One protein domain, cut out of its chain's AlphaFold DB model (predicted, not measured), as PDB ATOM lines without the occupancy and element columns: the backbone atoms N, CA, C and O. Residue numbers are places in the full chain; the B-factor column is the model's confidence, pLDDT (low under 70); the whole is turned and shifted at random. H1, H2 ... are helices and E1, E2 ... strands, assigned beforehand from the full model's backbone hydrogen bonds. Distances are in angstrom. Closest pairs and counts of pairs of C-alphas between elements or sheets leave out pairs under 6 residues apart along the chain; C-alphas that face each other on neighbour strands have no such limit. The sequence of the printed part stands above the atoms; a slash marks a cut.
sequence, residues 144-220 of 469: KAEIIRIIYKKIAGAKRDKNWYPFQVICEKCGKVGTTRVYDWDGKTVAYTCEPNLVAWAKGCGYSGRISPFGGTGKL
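This is residues 144 to 220 of the 469 residues of the protein "Lysine--tRNA ligase" of Microgenomates group bacterium LiPW_16 (UniProt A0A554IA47). The model has little regular structure: a small three-stranded meander, each strand the antiparallel neighbour of the one before, sits among long loops, and helix H1 lies off to one side. Residues 168 to 169 pair briefly, antiparallel, with residues 218 to 219. The printed part has 77 residues, ordered H1, E1, E2, E3, of mixed class, with only 27 in named elements. It is compact, with a radius of gyration of the C-alphas of 12.5 A and spans of 35 by 31 by 18 A.

E1 is residues 180 to 185, 14.3 A long, from C-alpha 180 at (48.017, -27.572, -7.945). E2 is residues 190 to 194, 12.8 A, and E3 residues 208 to 211, 10.0 A, ending at (56.989, -19.306, -9.516). H1 is residues 145 to 156, 16.1 A.

Hairpin E1 and E2 has N 181 and O 193 at 2.9 A. Hairpin E2 and E3 has N 190 and O 211 at 2.9 A. H1 is not on the sheet and is apart from E2 and E3; its O i to N i+4 pairs are within hydrogen-bond range.

The C-alphas of Lys 154 and Lys 173 are farthest apart, 35.6 A. The printed part has no cut. Links H1 to E1 and E2 to E3 are long. No printed residue is under 70 in pLDDT.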
ATOM      1  N   LYS A 144      45.433 -14.736 -22.018       98.56
ATOM      2  CA  LYS A 144      44.069 -14.913 -22.545       98.56
ATOM      3  C   LYS A 144      43.246 -15.929 -21.742       98.56
ATOM      4  O   LYS A 144      42.293 -16.517 -22.268       98.56
ATOM      5  N   ALA A 145      43.557 -16.127 -20.458       98.56
ATOM      6  CA  ALA A 145      42.872 -17.106 -19.609       98.56
ATOM      7  C   ALA A 145      41.345 -16.907 -19.570       98.56
ATOM      8  O   ALA A 145      40.591 -17.881 -19.517       98.56
ATOM      9  N   GLU A 146      40.863 -15.662 -19.661       98.50
ATOM     10  CA  GLU A 146      39.429 -15.359 -19.739       98.50
ATOM     11  C   GLU A 146      38.746 -15.998 -20.948       98.50
ATOM     12  O   GLU A 146      37.701 -16.640 -20.800       98.50
ATOM     13  N   ILE A 147      39.364 -15.898 -22.124       98.62
ATOM     14  CA  ILE A 147      38.848 -16.491 -23.359       98.62
ATOM     15  C   ILE A 147      38.769 -18.012 -23.200       98.62
ATOM     16  O   ILE A 147      37.750 -18.621 -23.529       98.62
ATOM     17  N   ILE A 148      39.790 -18.634 -22.600       98.56
ATOM     18  CA  ILE A 148      39.799 -20.078 -22.332       98.56
ATOM     19  C   ILE A 148      38.651 -20.474 -21.393       98.56
ATOM     20  O   ILE A 148      37.941 -21.443 -21.669       98.56
ATOM     21  N   ARG A 149      38.389 -19.716 -20.320       98.56
ATOM     22  CA  ARG A 149      37.234 -19.971 -19.434       98.56
ATOM     23  C   ARG A 149      35.905 -19.892 -20.192       98.56
ATOM     24  O   ARG A 149      35.039 -20.751 -20.002       98.56
ATOM     25  N   ILE A 150      35.754 -18.908 -21.083       98.50
ATOM     26  CA  ILE A 150      34.570 -18.762 -21.943       98.50
ATOM     27  C   ILE A 150      34.424 -19.969 -22.879       98.50
ATOM     28  O   ILE A 150      33.318 -20.498 -23.009       98.50
ATOM     29  N   ILE A 151      35.517 -20.445 -23.483       98.31
ATOM     30  CA  ILE A 151      35.532 -21.639 -24.341       98.31
ATOM     31  C   ILE A 151      35.049 -22.871 -23.566       98.31
ATOM     32  O   ILE A 151      34.134 -23.559 -24.023       98.31
ATOM     33  N   TYR A 152      35.602 -23.128 -22.374       97.19
ATOM     34  CA  TYR A 152      35.193 -24.257 -21.528       97.19
ATOM     35  C   TYR A 152      33.700 -24.208 -21.190       97.19
ATOM     36  O   TYR A 152      33.003 -25.218 -21.325       97.19
ATOM     37  N   LYS A 153      33.196 -23.028 -20.809       97.06
ATOM     38  CA  LYS A 153      31.779 -22.828 -20.489       97.06
ATOM     39  C   LYS A 153      30.883 -23.047 -21.708       97.06
ATOM     40  O   LYS A 153      29.879 -23.740 -21.591       97.06
ATOM     41  N   LYS A 154      31.230 -22.479 -22.868       97.12
ATOM     42  CA  LYS A 154      30.413 -22.569 -24.091       97.12
ATOM     43  C   LYS A 154      30.366 -23.983 -24.672       97.12
ATOM     44  O   LYS A 154      29.318 -24.397 -25.149       97.12
ATOM     45  N   ILE A 155      31.488 -24.705 -24.658       95.81
ATOM     46  CA  ILE A 155      31.606 -25.994 -25.357       95.81
ATOM     47  C   ILE A 155      31.249 -27.175 -24.457       95.81
ATOM     48  O   ILE A 155      30.544 -28.078 -24.898       95.81
ATOM     49  N   ALA A 156      31.729 -27.178 -23.212       92.62
ATOM     50  CA  ALA A 156      31.566 -28.304 -22.290       92.62
ATOM     51  C   ALA A 156      30.676 -27.980 -21.080       92.62
ATOM     52  O   ALA A 156      30.571 -28.799 -20.172       92.62
ATOM     53  N   GLY A 157      30.094 -26.776 -21.002       94.00
ATOM     54  CA  GLY A 157      29.306 -26.339 -19.840       94.00
ATOM     55  C   GLY A 157      30.132 -26.120 -18.564       94.00
ATOM     56  O   GLY A 157      29.584 -25.747 -17.529       94.00
ATOM     57  N   ALA A 158      31.451 -26.326 -18.623       92.81
ATOM     58  CA  ALA A 158      32.332 -26.287 -17.467       92.81
ATOM     59  C   ALA A 158      32.618 -24.836 -17.061       92.81
ATOM     60  O   ALA A 158      33.381 -24.130 -17.723       92.81
ATOM     61  N   LYS A 159      32.010 -24.388 -15.959       95.25
ATOM     62  CA  LYS A 159      32.298 -23.079 -15.362       95.25
ATOM     63  C   LYS A 159      33.632 -23.146 -14.616       95.25
ATOM     64  O   LYS A 159      33.866 -24.060 -13.833       95.25
ATOM     65  N   ARG A 160      34.504 -22.180 -14.891       95.31
ATOM     66  CA  ARG A 160      35.777 -21.969 -14.198       95.31
ATOM     67  C   ARG A 160      35.705 -20.637 -13.466       95.31
ATOM     68  O   ARG A 160      35.132 -19.691 -14.010       95.31
ATOM     69  N   ASP A 161      36.284 -20.577 -12.276       95.69
ATOM     70  CA  ASP A 161      36.300 -19.361 -11.465       95.69
ATOM     71  C   ASP A 161      37.064 -18.232 -12.162       95.69
ATOM     72  O   ASP A 161      37.933 -18.474 -13.002       95.69
ATOM     73  N   LYS A 162      36.754 -16.978 -11.812       96.50
ATOM     74  CA  LYS A 162      37.394 -15.799 -12.424       96.50
ATOM     75  C   LYS A 162      38.915 -15.813 -12.243       96.50
ATOM     76  O   LYS A 162      39.637 -15.406 -13.147       96.50
ATOM     77  N   ASN A 163      39.377 -16.299 -11.096       96.44
ATOM     78  CA  ASN A 163      40.788 -16.427 -10.754       96.44
ATOM     79  C   ASN A 163      41.417 -17.737 -11.257       96.44
ATOM     80  O   ASN A 163      42.581 -17.970 -10.988       96.44
ATOM     81  N   TRP A 164      40.707 -18.606 -11.982       98.00
ATOM     82  CA  TRP A 164      41.319 -19.814 -12.533       98.00
ATOM     83  C   TRP A 164      42.184 -19.485 -13.753       98.00
ATOM     84  O   TRP A 164      41.684 -18.909 -14.724       98.00
ATOM     85  N   TYR A 165      43.440 -19.931 -13.746       98.62
ATOM     86  CA  TYR A 165      44.335 -19.861 -14.903       98.62
ATOM     87  C   TYR A 165      44.640 -21.265 -15.444       98.62
ATOM     88  O   TYR A 165      44.716 -22.221 -14.668       98.62
ATOM     89  N   PRO A 166      44.815 -21.420 -16.771       98.00
ATOM     90  CA  PRO A 166      45.030 -22.710 -17.416       98.00
ATOM     91  C   PRO A 166      46.478 -23.190 -17.247       98.00
ATOM     92  O   PRO A 166      47.156 -23.448 -18.232       98.00
ATOM     93  N   PHE A 167      46.956 -23.337 -16.013       98.56
ATOM     94  CA  PHE A 167      48.289 -23.859 -15.722       98.56
ATOM     95  C   PHE A 167      48.297 -24.659 -14.417       98.56
ATOM     96  O   PHE A 167      47.567 -24.351 -13.473       98.56
ATOM     97  N   GLN A 168      49.113 -25.706 -14.385       98.25
ATOM     98  CA  GLN A 168      49.339 -26.570 -13.235       98.25
ATOM     99  C   GLN A 168      50.831 -26.575 -12.935       98.25
ATOM    100  O   GLN A 168      51.628 -27.037 -13.743       98.25
ATOM    101  N   VAL A 169      51.204 -26.061 -11.769       98.56
ATOM    102  CA  VAL A 169      52.594 -26.019 -11.306       98.56
ATOM    103  C   VAL A 169      52.996 -27.392 -10.770       98.56
ATOM    104  O   VAL A 169      52.218 -28.031 -10.062       98.56
ATOM    105  N   ILE A 170      54.215 -27.843 -11.046       98.62
ATOM    106  CA  ILE A 170      54.847 -28.927 -10.291       98.62
ATOM    107  C   ILE A 170      55.225 -28.351  -8.930       98.62
ATOM    108  O   ILE A 170      56.138 -27.538  -8.825       98.62
ATOM    109  N   CYS A 171      54.498 -28.742  -7.884       98.62
ATOM    110  CA  CYS A 171      54.679 -28.171  -6.555       98.62
ATOM    111  C   CYS A 171      56.124 -28.332  -6.067       98.62
ATOM    112  O   CYS A 171      56.603 -29.453  -5.911       98.62
ATOM    113  N   GLU A 172      56.777 -27.223  -5.724       97.56
ATOM    114  CA  GLU A 172      58.187 -27.197  -5.302       97.56
ATOM    115  C   GLU A 172      58.432 -27.985  -4.009       97.56
ATOM    116  O   GLU A 172      59.526 -28.490  -3.777       97.56
ATOM    117  N   LYS A 173      57.396 -28.139  -3.173       98.00
ATOM    118  CA  LYS A 173      57.486 -28.858  -1.897       98.00
ATOM    119  C   LYS A 173      57.278 -30.368  -2.024       98.00
ATOM    120  O   LYS A 173      57.884 -31.122  -1.271       98.00
ATOM    121  N   CYS A 174      56.379 -30.824  -2.899       97.94
ATOM    122  CA  CYS A 174      55.996 -32.243  -2.954       97.94
ATOM    123  C   CYS A 174      56.109 -32.898  -4.332       97.94
ATOM    124  O   CYS A 174      55.824 -34.085  -4.434       97.94
ATOM    125  N   GLY A 175      56.475 -32.163  -5.383       98.06
ATOM    126  CA  GLY A 175      56.662 -32.678  -6.742       98.06
ATOM    127  C   GLY A 175      55.381 -33.035  -7.503       98.06
ATOM    128  O   GLY A 175      55.457 -33.470  -8.651       98.06
ATOM    129  N   LYS A 176      54.196 -32.860  -6.906       98.44
ATOM    130  CA  LYS A 176      52.913 -33.140  -7.567       98.44
ATOM    131  C   LYS A 176      52.477 -31.978  -8.453       98.44
ATOM    132  O   LYS A 176      52.517 -30.828  -8.027       98.44
ATOM    133  N   VAL A 177      51.982 -32.308  -9.641       98.12
ATOM    134  CA  VAL A 177      51.333 -31.385 -10.588       98.12
ATOM    135  C   VAL A 177      49.811 -31.555 -10.599       98.12
ATOM    136  O   VAL A 177      49.068 -30.602 -10.804       98.12
ATOM    137  N   GLY A 178      49.319 -32.757 -10.283       97.12
ATOM    138  CA  GLY A 178      47.888 -33.083 -10.303       97.12
ATOM    139  C   GLY A 178      47.036 -32.399  -9.227       97.12
ATOM    140  O   GLY A 178      45.812 -32.454  -9.295       97.12
ATOM    141  N   THR A 179      47.668 -31.769  -8.235       98.19
ATOM    142  CA  THR A 179      47.009 -31.185  -7.056       98.19
ATOM    143  C   THR A 179      47.198 -29.671  -6.955       98.19
ATOM    144  O   THR A 179      46.879 -29.090  -5.921       98.19
ATOM    145  N   THR A 180      47.759 -29.017  -7.976       98.38
ATOM    146  CA  THR A 180      48.017 -27.572  -7.945       98.38
ATOM    147  C   THR A 180      46.954 -26.785  -8.702       98.38
ATOM    148  O   THR A 180      46.486 -27.185  -9.771       98.38
ATOM    149  N   ARG A 181      46.575 -25.637  -8.137       98.25
ATOM    150  CA  ARG A 181      45.690 -24.655  -8.766       98.25
ATOM    151  C   ARG A 181      46.395 -23.312  -8.825       98.25
ATOM    152  O   ARG A 181      46.742 -22.756  -7.784       98.25
ATOM    153  N   VAL A 182      46.565 -22.783 -10.030       98.69
ATOM    154  CA  VAL A 182      47.017 -21.404 -10.236       98.69
ATOM    155  C   VAL A 182      45.833 -20.459 -10.086       98.69
ATOM    156  O   VAL A 182      44.782 -20.684 -10.695       98.69
ATOM    157  N   TYR A 183      46.010 -19.422  -9.268       98.44
ATOM    158  CA  TYR A 183      44.969 -18.440  -8.965       98.44
ATOM    159  C   TYR A 183      45.336 -16.991  -9.323       98.44
ATOM    160  O   TYR A 183      44.497 -16.103  -9.177       98.44
ATOM    161  N   ASP A 184      46.566 -16.739  -9.775       98.62
ATOM    162  CA  ASP A 184      47.021 -15.413 -10.201       98.62
ATOM    163  C   ASP A 184      48.141 -15.496 -11.252       98.62
ATOM    164  O   ASP A 184      48.914 -16.459 -11.251       98.62
ATOM    165  N   TRP A 185      48.231 -14.478 -12.114       98.50
ATOM    166  CA  TRP A 185      49.242 -14.310 -13.164       98.50
ATOM    167  C   TRP A 185      49.556 -12.819 -13.344       98.50
ATOM    168  O   TRP A 185      48.664 -12.043 -13.679       98.50
ATOM    169  N   ASP A 186      50.817 -12.422 -13.143       97.88
ATOM    170  CA  ASP A 186      51.258 -11.014 -13.217       97.88
ATOM    171  C   ASP A 186      52.012 -10.653 -14.515       97.88
ATOM    172  O   ASP A 186      52.558  -9.558 -14.637       97.88
ATOM    173  N   GLY A 187      52.080 -11.577 -15.480       97.31
ATOM    174  CA  GLY A 187      52.878 -11.430 -16.703       97.31
ATOM    175  C   GLY A 187      54.293 -12.024 -16.622       97.31
ATOM    176  O   GLY A 187      54.937 -12.192 -17.659       97.31
ATOM    177  N   LYS A 188      54.771 -12.381 -15.422       97.75
ATOM    178  CA  LYS A 188      56.098 -12.967 -15.163       97.75
ATOM    179  C   LYS A 188      56.048 -14.230 -14.297       97.75
ATOM    180  O   LYS A 188      56.782 -15.185 -14.560       97.75
ATOM    181  N   THR A 189      55.212 -14.247 -13.263       98.69
ATOM    182  CA  THR A 189      55.051 -15.349 -12.309       98.69
ATOM    183  C   THR A 189      53.584 -15.696 -12.085       98.69
ATOM    184  O   THR A 189      52.699 -14.845 -12.172       98.69
ATOM    185  N   VAL A 190      53.338 -16.967 -11.775       98.75
ATOM    186  CA  VAL A 190      52.033 -17.488 -11.364       98.75
ATOM    187  C   VAL A 190      52.001 -17.688  -9.853       98.75
ATOM    188  O   VAL A 190      52.971 -18.196  -9.291       98.75
ATOM    189  N   ALA A 191      50.888 -17.351  -9.194       98.75
ATOM    190  CA  ALA A 191      50.633 -17.801  -7.822       98.75
ATOM    191  C   ALA A 191      49.811 -19.082  -7.827       98.75
ATOM    192  O   ALA A 191      48.808 -19.180  -8.541       98.75
ATOM    193  N   TYR A 192      50.207 -20.051  -7.009       98.75
ATOM    194  CA  TYR A 192      49.528 -21.336  -6.932       98.75
ATOM    195  C   TYR A 192      49.417 -21.848  -5.500       98.75
ATOM    196  O   TYR A 192      50.203 -21.488  -4.624       98.75
ATOM    197  N   THR A 193      48.455 -22.745  -5.299       98.69
ATOM    198  CA  THR A 193      48.328 -23.562  -4.091       98.69
ATOM    199  C   THR A 193      48.288 -25.034  -4.484       98.69
ATOM    200  O   THR A 193      47.598 -25.422  -5.426       98.69
ATOM    201  N   CYS A 194      49.032 -25.869  -3.765       98.69
ATOM    202  CA  CYS A 194      48.953 -27.324  -3.825       98.69
ATOM    203  C   CYS A 194      47.842 -27.804  -2.885       98.69
ATOM    204  O   CYS A 194      48.092 -28.117  -1.719       98.69
ATOM    205  N   GLU A 195      46.601 -27.806  -3.360       98.19
ATOM    206  CA  GLU A 195      45.434 -27.971  -2.496       98.19
ATOM    207  C   GLU A 195      45.276 -29.431  -2.036       98.19
ATOM    208  O   GLU A 195      45.328 -30.349  -2.861       98.19
ATOM    209  N   PRO A 196      45.044 -29.680  -0.732       97.12
ATOM    210  CA  PRO A 196      44.940 -31.034  -0.195       97.12
ATOM    211  C   PRO A 196      43.906 -31.921  -0.889       97.12
ATOM    212  O   PRO A 196      44.171 -33.104  -1.053       97.12
ATOM    213  N   ASN A 197      42.777 -31.355  -1.324       96.19
ATOM    214  CA  ASN A 197      41.635 -32.106  -1.853       96.19
ATOM    215  C   ASN A 197      41.170 -31.581  -3.224       96.19
ATOM    216  O   ASN A 197      39.977 -31.616  -3.516       96.19
ATOM    217  N   LEU A 198      42.089 -31.072  -4.063       96.19
ATOM    218  CA  LEU A 198      41.733 -30.584  -5.409       96.19
ATOM    219  C   LEU A 198      41.109 -31.687  -6.277       96.19
ATOM    220  O   LEU A 198      40.221 -31.436  -7.088       96.19
ATOM    221  N   VAL A 199      41.619 -32.908  -6.121       96.12
ATOM    222  CA  VAL A 199      41.214 -34.102  -6.860       96.12
ATOM    223  C   VAL A 199      41.000 -35.257  -5.887       96.12
ATOM    224  O   VAL A 199      41.664 -35.344  -4.861       96.12
ATOM    225  N   ALA A 200      40.089 -36.172  -6.218       95.88
ATOM    226  CA  ALA A 200      39.760 -37.304  -5.347       95.88
ATOM    227  C   ALA A 200      40.881 -38.359  -5.254       95.88
ATOM    228  O   ALA A 200      40.921 -39.140  -4.310       95.88
ATOM    229  N   TRP A 201      41.776 -38.399  -6.243       94.00
ATOM    230  CA  TRP A 201      42.765 -39.464  -6.423       94.00
ATOM    231  C   TRP A 201      44.180 -39.093  -5.947       94.00
ATOM    232  O   TRP A 201      45.063 -39.942  -5.953       94.00
ATOM    233  N   ALA A 202      44.425 -37.853  -5.512       96.62
ATOM    234  CA  ALA A 202      45.711 -37.442  -4.949       96.62
ATOM    235  C   ALA A 202      45.542 -36.352  -3.891       96.62
ATOM    236  O   ALA A 202      44.701 -35.467  -4.016       96.62
ATOM    237  N   LYS A 203      46.413 -36.385  -2.876       97.62
ATOM    238  CA  LYS A 203      46.435 -35.401  -1.788       97.62
ATOM    239  C   LYS A 203      47.548 -34.374  -1.982       97.62
ATOM    240  O   LYS A 203      48.729 -34.748  -2.022       97.62
ATOM    241  N   GLY A 204      47.183 -33.097  -2.085       97.81
ATOM    242  CA  GLY A 204      48.128 -31.973  -2.093       97.81
ATOM    243  C   GLY A 204      48.747 -31.709  -0.715       97.81
ATOM    244  O   GLY A 204      48.275 -32.217   0.302       97.81
ATOM    245  N   CYS A 205      49.833 -30.933  -0.669       98.25
ATOM    246  CA  CYS A 205      50.590 -30.687   0.568       98.25
ATOM    247  C   CYS A 205      50.239 -29.376   1.296       98.25
ATOM    248  O   CYS A 205      50.817 -29.099   2.344       98.25
ATOM    249  N   GLY A 206      49.335 -28.561   0.746       98.31
ATOM    250  CA  GLY A 206      48.924 -27.268   1.302       98.31
ATOM    251  C   GLY A 206      49.896 -26.112   1.044       98.31
ATOM    252  O   GLY A 206      49.631 -24.998   1.480       98.31
ATOM    253  N   TYR A 207      51.015 -26.351   0.355       98.56
ATOM    254  CA  TYR A 207      51.977 -25.296   0.029       98.56
ATOM    255  C   TYR A 207      51.384 -24.272  -0.942       98.56
ATOM    256  O   TYR A 207      50.737 -24.659  -1.916       98.56
ATOM    257  N   SER A 208      51.676 -22.994  -0.704       98.56
ATOM    258  CA  SER A 208      51.370 -21.890  -1.610       98.56
ATOM    259  C   SER A 208      52.636 -21.090  -1.889       98.56
ATOM    260  O   SER A 208      53.442 -20.878  -0.984       98.56
ATOM    261  N   GLY A 209      52.791 -20.631  -3.125       98.06
ATOM    262  CA  GLY A 209      53.966 -19.883  -3.563       98.06
ATOM    263  C   GLY A 209      53.737 -19.175  -4.892       98.06
ATOM    264  O   GLY A 209      52.663 -19.282  -5.495       98.06
ATOM    265  N   ARG A 210      54.762 -18.452  -5.348       98.44
ATOM    266  CA  ARG A 210      54.833 -17.890  -6.699       98.44
ATOM    267  C   ARG A 210      56.058 -18.431  -7.414       98.44
ATOM    268  O   ARG A 210      57.130 -18.478  -6.823       98.44
ATOM    269  N   ILE A 211      55.904 -18.781  -8.684       98.56
ATOM    270  CA  ILE A 211      56.989 -19.306  -9.516       98.56
ATOM    271  C   ILE A 211      56.836 -18.813 -10.956       98.56
ATOM    272  O   ILE A 211      55.739 -18.458 -11.389       98.56
ATOM    273  N   SER A 212      57.930 -18.775 -11.715       98.31
ATOM    274  CA  SER A 212      57.832 -18.623 -13.168       98.31
ATOM    275  C   SER A 212      57.157 -19.859 -13.778       98.31
ATOM    276  O   SER A 212      57.522 -20.974 -13.403       98.31
ATOM    277  N   PRO A 213      56.194 -19.712 -14.705       98.00
ATOM    278  CA  PRO A 213      55.565 -20.856 -15.364       98.00
ATOM    279  C   PRO A 213      56.393 -21.419 -16.540       98.00
ATOM    280  O   PRO A 213      55.985 -22.395 -17.165       98.00
ATOM    281  N   PHE A 214      57.527 -20.789 -16.857       98.31
ATOM    282  CA  PHE A 214      58.395 -21.121 -17.988       98.31
ATOM    283  C   PHE A 214      59.443 -22.180 -17.630       98.31
ATOM    284  O   PHE A 214      59.722 -22.418 -16.454       98.31
ATOM    285  N   GLY A 215      60.038 -22.815 -18.643       96.12
ATOM    286  CA  GLY A 215      61.144 -23.765 -18.452       96.12
ATOM    287  C   GLY A 215      60.742 -25.090 -17.792       96.12
ATOM    288  O   GLY A 215      61.564 -25.761 -17.170       96.12
ATOM    289  N   GLY A 216      59.468 -25.481 -17.898       96.69
ATOM    290  CA  GLY A 216      58.980 -26.777 -17.411       96.69
ATOM    291  C   GLY A 216      58.775 -26.890 -15.907       96.69
ATOM    292  O   GLY A 216      58.870 -27.983 -15.347       96.69
ATOM    293  N   THR A 217      58.416 -25.784 -15.256       98.00
ATOM    294  CA  THR A 217      57.942 -25.757 -13.861       98.00
ATOM    295  C   THR A 217      56.514 -26.281 -13.690       98.00
ATOM    296  O   THR A 217      55.997 -26.337 -12.575       98.00
ATOM    297  N   GLY A 218      55.849 -26.666 -14.774       98.00
ATOM    298  CA  GLY A 218      54.456 -27.076 -14.788       98.00
ATOM    299  C   GLY A 218      53.964 -27.354 -16.199       98.00
ATOM    300  O   GLY A 218      54.753 -27.427 -17.140       98.00
ATOM    301  N   LYS A 219      52.646 -27.486 -16.349       98.25
ATOM    302  CA  LYS A 219      52.013 -27.745 -17.641       98.25
ATOM    303  C   LYS A 219      50.654 -27.083 -17.813       98.25
ATOM    304  O   LYS A 219      49.954 -26.781 -16.845       98.25
ATOM    305  N   LEU A 220      50.250 -26.903 -19.066       98.69
ATOM    306  CA  LEU A 220      48.881 -26.534 -19.417       98.69
ATOM    307  C   LEU A 220      47.928 -27.724 -19.158       98.69
ATOM    308  O   LEU A 220      48.313 -28.879 -19.353       98.69
TER     309      LEU A 220